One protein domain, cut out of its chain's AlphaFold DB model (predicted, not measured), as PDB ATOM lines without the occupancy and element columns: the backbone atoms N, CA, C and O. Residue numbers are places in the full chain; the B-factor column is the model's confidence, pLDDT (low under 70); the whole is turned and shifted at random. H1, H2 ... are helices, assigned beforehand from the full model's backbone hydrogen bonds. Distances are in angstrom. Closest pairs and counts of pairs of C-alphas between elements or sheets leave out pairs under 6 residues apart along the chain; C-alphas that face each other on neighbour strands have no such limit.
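This is residues 70 to 112 of the 112 residues of an uncharacterized protein of Nelumbo nucifera (UniProt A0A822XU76). Two helices of equal residue count, H1 and H2, meet near their ends as a wide V, and the tail of residues 98 to 112, with no named element, runs back from the far end of H2 across the open side of the V. The printed part has 43 residues with two named helices, H1 then H2, and no named strand; its class is all helix. It is only just compact, close to loose, with a radius of gyration of the C-alphas of 11.1 A, and elongated, spanning 32 by 20 by 16 A.

H1, residues 70 to 82, and H2, residues 85 to 97, touch only at the corner by their tight link, H1 with residues 80 to 82 alone and H2 with residues 87 to 91 alone. Their closest C-alphas, of Ile 81 and Lys 88, are 5.1 A apart. They run opposite ways at a steep tilt of 67 degrees, only just short of about perpendicular. In H1 and H2 every O i to N i+4 pair is within hydrogen-bond range.

H1 begins at C-alpha 70 (39.196, -25.078, -12.514) and is 18.6 A long. H2 is 18.5 A long and ends at C-alpha 97 (40.880, -5.423, 2.442).

The two C-alphas farthest apart, of Gln 97 and Thr 112, are 33.2 A apart. The printed part has no cut. Residue 103 and residues 111 to 112 have pLDDT under 70.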
ATOM      1  N   LEU A  70      39.506 -26.117 -13.495       95.00
ATOM      2  CA  LEU A  70      39.196 -25.078 -12.514       95.00
ATOM      3  C   LEU A  70      39.587 -25.528 -11.101       95.00
ATOM      4  O   LEU A  70      40.252 -24.778 -10.385       95.00
ATOM      5  N   LEU A  71      39.237 -26.761 -10.721       92.81
ATOM      6  CA  LEU A  71      39.626 -27.338  -9.431       92.81
ATOM      7  C   LEU A  71      41.144 -27.407  -9.283       92.81
ATOM      8  O   LEU A  71      41.672 -27.060  -8.228       92.81
ATOM      9  N   HIS A  72      41.857 -27.781 -10.345       93.12
ATOM     10  CA  HIS A  72      43.313 -27.797 -10.349       93.12
ATOM     11  C   HIS A  72      43.895 -26.406 -10.057       93.12
ATOM     12  O   HIS A  72      44.727 -26.264  -9.163       93.12
ATOM     13  N   LYS A  73      43.399 -25.352 -10.721       94.75
ATOM     14  CA  LYS A  73      43.833 -23.967 -10.457       94.75
ATOM     15  C   LYS A  73      43.563 -23.537  -9.015       94.75
ATOM     16  O   LYS A  73      44.439 -22.952  -8.381       94.75
ATOM     17  N   ILE A  74      42.378 -23.842  -8.484       93.75
ATOM     18  CA  ILE A  74      42.029 -23.552  -7.086       93.75
ATOM     19  C   ILE A  74      42.997 -24.274  -6.142       93.75
ATOM     20  O   ILE A  74      43.556 -23.639  -5.248       93.75
ATOM     21  N   ARG A  75      43.264 -25.566  -6.367       92.44
ATOM     22  CA  ARG A  75      44.217 -26.352  -5.568       92.44
ATOM     23  C   ARG A  75      45.618 -25.740  -5.588       92.44
ATOM     24  O   ARG A  75      46.225 -25.607  -4.527       92.44
ATOM     25  N   GLU A  76      46.114 -25.309  -6.745       93.69
ATOM     26  CA  GLU A  76      47.428 -24.663  -6.853       93.69
ATOM     27  C   GLU A  76      47.483 -23.317  -6.112       93.69
ATOM     28  O   GLU A  76      48.451 -23.041  -5.398       93.69
ATOM     29  N   ILE A  77      46.419 -22.510  -6.174       93.44
ATOM     30  CA  ILE A  77      46.309 -21.265  -5.397       93.44
ATOM     31  C   ILE A  77      46.332 -21.562  -3.893       93.44
ATOM     32  O   ILE A  77      47.069 -20.922  -3.139       93.44
ATOM     33  N   VAL A  78      45.566 -22.557  -3.443       93.00
ATOM     34  CA  VAL A  78      45.526 -22.963  -2.034       93.00
ATOM     35  C   VAL A  78      46.902 -23.442  -1.562       93.00
ATOM     36  O   VAL A  78      47.375 -23.005  -0.508       93.00
ATOM     37  N   LYS A  79      47.581 -24.296  -2.342       92.69
ATOM     38  CA  LYS A  79      48.953 -24.741  -2.051       92.69
ATOM     39  C   LYS A  79      49.910 -23.556  -1.961       92.69
ATOM     40  O   LYS A  79      50.692 -23.476  -1.016       92.69
ATOM     41  N   TYR A  80      49.816 -22.603  -2.892       93.88
ATOM     42  CA  TYR A  80      50.643 -21.399  -2.886       93.88
ATOM     43  C   TYR A  80      50.452 -20.578  -1.606       93.88
ATOM     44  O   TYR A  80      51.442 -20.210  -0.974       93.88
ATOM     45  N   ILE A  81      49.203 -20.318  -1.200       93.94
ATOM     46  CA  ILE A  81      48.881 -19.559   0.021       93.94
ATOM     47  C   ILE A  81      49.474 -20.245   1.255       93.94
ATOM     48  O   ILE A  81      50.018 -19.582   2.136       93.94
ATOM     49  N   ARG A  82      49.391 -21.578   1.312       90.62
ATOM     50  CA  ARG A  82      49.848 -22.371   2.460       90.62
ATOM     51  C   ARG A  82      51.351 -22.646   2.477       90.62
ATOM     52  O   ARG A  82      51.839 -23.117   3.498       90.62
ATOM     53  N   LEU A  83      52.078 -22.341   1.399       92.81
ATOM     54  CA  LEU A  83      53.496 -22.683   1.264       92.81
ATOM     55  C   LEU A  83      54.374 -22.043   2.349       92.81
ATOM     56  O   LEU A  83      55.333 -22.662   2.797       92.81
ATOM     57  N   THR A  84      54.079 -20.807   2.765       94.69
ATOM     58  CA  THR A  84      54.852 -20.113   3.807       94.69
ATOM     59  C   THR A  84      53.962 -19.246   4.706       94.69
ATOM     60  O   THR A  84      52.919 -18.763   4.251       94.69
ATOM     61  N   PRO A  85      54.382 -18.963   5.959       93.94
ATOM     62  CA  PRO A  85      53.646 -18.066   6.855       93.94
ATOM     63  C   PRO A  85      53.433 -16.670   6.257       93.94
ATOM     64  O   PRO A  85      52.351 -16.102   6.374       93.94
ATOM     65  N   TYR A  86      54.441 -16.153   5.548       95.94
ATOM     66  CA  TYR A  86      54.370 -14.861   4.869       95.94
ATOM     67  C   TYR A  86      53.277 -14.822   3.790       95.94
ATOM     68  O   TYR A  86      52.502 -13.869   3.724       95.94
ATOM     69  N   LYS A  87      53.165 -15.865   2.953       94.56
ATOM     70  CA  LYS A  87      52.125 -15.930   1.911       94.56
ATOM     71  C   LYS A  87      50.724 -16.017   2.509       94.56
ATOM     72  O   LYS A  87      49.818 -15.347   2.018       94.56
ATOM     73  N   LYS A  88      50.569 -16.773   3.597       93.19
ATOM     74  CA  LYS A  88      49.319 -16.834   4.357       93.19
ATOM     75  C   LYS A  88      48.942 -15.462   4.921       93.19
ATOM     76  O   LYS A  88      47.832 -15.003   4.688       93.19
ATOM     77  N   GLN A  89      49.884 -14.765   5.557       93.50
ATOM     78  CA  GLN A  89      49.656 -13.413   6.074       93.50
ATOM     79  C   GLN A  89      49.275 -12.430   4.958       93.50
ATOM     80  O   GLN A  89      48.348 -11.636   5.114       93.50
ATOM     81  N   LYS A  90      49.950 -12.496   3.804       94.81
ATOM     82  CA  LYS A  90      49.622 -11.670   2.636       94.81
ATOM     83  C   LYS A  90      48.194 -11.925   2.140       94.81
ATOM     84  O   LYS A  90      47.492 -10.972   1.806       94.81
ATOM     85  N   PHE A  91      47.757 -13.184   2.120       92.81
ATOM     86  CA  PHE A  91      46.381 -13.548   1.788       92.81
ATOM     87  C   PHE A  91      45.377 -13.024   2.823       92.81
ATOM     88  O   PHE A  91      44.376 -12.424   2.439       92.81
ATOM     89  N   ASP A  92      45.656 -13.179   4.119       91.00
ATOM     90  CA  ASP A  92      44.783 -12.689   5.193       91.00
ATOM     91  C   ASP A  92      44.624 -11.158   5.140       91.00
ATOM     92  O   ASP A  92      43.521 -10.633   5.292       91.00
ATOM     93  N   ASN A  93      45.698 -10.432   4.818       93.12
ATOM     94  CA  ASN A  93      45.648  -8.986   4.595       93.12
ATOM     95  C   ASN A  93      44.751  -8.619   3.402       93.12
ATOM     96  O   ASN A  93      43.897  -7.741   3.526       93.12
ATOM     97  N   ALA A  94      44.903  -9.305   2.263       92.38
ATOM     98  CA  ALA A  94      44.062  -9.089   1.082       92.38
ATOM     99  C   ALA A  94      42.584  -9.420   1.361       92.38
ATOM    100  O   ALA A  94      41.683  -8.686   0.959       92.38
ATOM    101  N   ARG A  95      42.326 -10.488   2.119       91.12
ATOM    102  CA  ARG A  95      40.988 -10.878   2.572       91.12
ATOM    103  C   ARG A  95      40.341  -9.792   3.437       91.12
ATOM    104  O   ARG A  95      39.163  -9.485   3.248       91.12
ATOM    105  N   ASN A  96      41.104  -9.204   4.360       90.62
ATOM    106  CA  ASN A  96      40.636  -8.107   5.209       90.62
ATOM    107  C   ASN A  96      40.307  -6.857   4.379       90.62
ATOM    108  O   ASN A  96      39.270  -6.235   4.599       90.62
ATOM    109  N   GLN A  97      41.136  -6.527   3.379       93.75
ATOM    110  CA  GLN A  97      40.880  -5.423   2.442       93.75
ATOM    111  C   GLN A  97      39.607  -5.646   1.614       93.75
ATOM    112  O   GLN A  97      38.823  -4.717   1.424       93.75
ATOM    113  N   ALA A  98      39.357  -6.885   1.186       92.81
ATOM    114  CA  ALA A  98      38.147  -7.276   0.464       92.81
ATOM    115  C   ALA A  98      36.891  -7.388   1.357       92.81
ATOM    116  O   ALA A  98      35.822  -7.734   0.862       92.81
ATOM    117  N   LYS A  99      36.999  -7.109   2.668       91.56
ATOM    118  CA  LYS A  99      35.901  -7.188   3.652       91.56
ATOM    119  C   LYS A  99      35.202  -8.558   3.693       91.56
ATOM    120  O   LYS A  99      34.014  -8.650   3.999       91.56
ATOM    121  N   ILE A 100      35.936  -9.640   3.423       88.88
ATOM    122  CA  ILE A 100      35.388 -11.005   3.440       88.88
ATOM    123  C   ILE A 100      35.227 -11.474   4.894       88.88
ATOM    124  O   ILE A 100      36.196 -11.833   5.573       88.88
ATOM    125  N   GLN A 101      33.978 -11.499   5.364       77.81
ATOM    126  CA  GLN A 101      33.618 -11.794   6.759       77.81
ATOM    127  C   GLN A 101      33.785 -13.275   7.147       77.81
ATOM    128  O   GLN A 101      33.921 -13.602   8.326       77.81
ATOM    129  N   HIS A 102      33.819 -14.182   6.168       75.38
ATOM    130  CA  HIS A 102      33.826 -15.623   6.411       75.38
ATOM    131  C   HIS A 102      35.173 -16.108   6.965       75.38
ATOM    132  O   HIS A 102      36.188 -16.026   6.280       75.38
ATOM    133  N   LYS A 103      35.194 -16.634   8.200       69.31
ATOM    134  CA  LYS A 103      36.415 -17.095   8.901       69.31
ATOM    135  C   LYS A 103      36.837 -18.535   8.600       69.31
ATOM    136  O   LYS A 103      37.770 -19.019   9.236       69.31
ATOM    137  N   ILE A 104      36.202 -19.205   7.640       78.44
ATOM    138  CA  ILE A 104      36.645 -20.538   7.216       78.44
ATOM    139  C   ILE A 104      38.072 -20.427   6.664       78.44
ATOM    140  O   ILE A 104      38.364 -19.576   5.825       78.44
ATOM    141  N   GLY A 105      38.972 -21.251   7.202       77.62
ATOM    142  CA  GLY A 105      40.363 -21.298   6.773       77.62
ATOM    143  C   GLY A 105      40.503 -21.854   5.357       77.62
ATOM    144  O   GLY A 105      39.665 -22.617   4.887       77.62
ATOM    145  N   VAL A 106      41.596 -21.499   4.684       85.50
ATOM    146  CA  VAL A 106      41.940 -22.090   3.389       85.50
ATOM    147  C   VAL A 106      42.508 -23.493   3.632       85.50
ATOM    148  O   VAL A 106      43.610 -23.639   4.169       85.50
ATOM    149  N   VAL A 107      41.751 -24.524   3.261       84.44
ATOM    150  CA  VAL A 107      42.106 -25.937   3.460       84.44
ATOM    151  C   VAL A 107      42.283 -26.607   2.095       84.44
ATOM    152  O   VAL A 107      41.582 -26.275   1.144       84.44
ATOM    153  N   VAL A 108      43.267 -27.504   1.994       83.38
ATOM    154  CA  VAL A 108      43.444 -28.354   0.803       83.38
ATOM    155  C   VAL A 108      42.448 -29.499   0.943       83.38
ATOM    156  O   VAL A 108      42.307 -30.036   2.041       83.38
ATOM    157  N   ASP A 109      41.748 -29.840  -0.130       81.69
ATOM    158  CA  ASP A 109      40.878 -31.011  -0.172       81.69
ATOM    159  C   ASP A 109      41.691 -32.320  -0.102       81.69
ATOM    160  O   ASP A 109      42.906 -32.312   0.106       81.69
ATOM    161  N   CYS A 110      41.029 -33.473  -0.181       76.88
ATOM    162  CA  CYS A 110      41.709 -34.764  -0.101       76.88
ATOM    163  C   CYS A 110      42.839 -34.884  -1.145       76.88
ATOM    164  O   CYS A 110      42.658 -34.579  -2.326       76.88
ATOM    165  N   LEU A 111      44.010 -35.347  -0.688       58.38
ATOM    166  CA  LEU A 111      45.133 -35.706  -1.556       58.38
ATOM    167  C   LEU A 111      44.673 -36.849  -2.467       58.38
ATOM    168  O   LEU A 111      44.231 -37.884  -1.970       58.38
ATOM    169  N   THR A 112      44.714 -36.611  -3.777       55.22
ATOM    170  CA  THR A 112      44.485 -37.639  -4.801       55.22
ATOM    171  C   THR A 112      45.799 -38.326  -5.125       55.22
ATOM    172  O   THR A 112      46.814 -37.595  -5.194       55.22
TER     173      THR A 112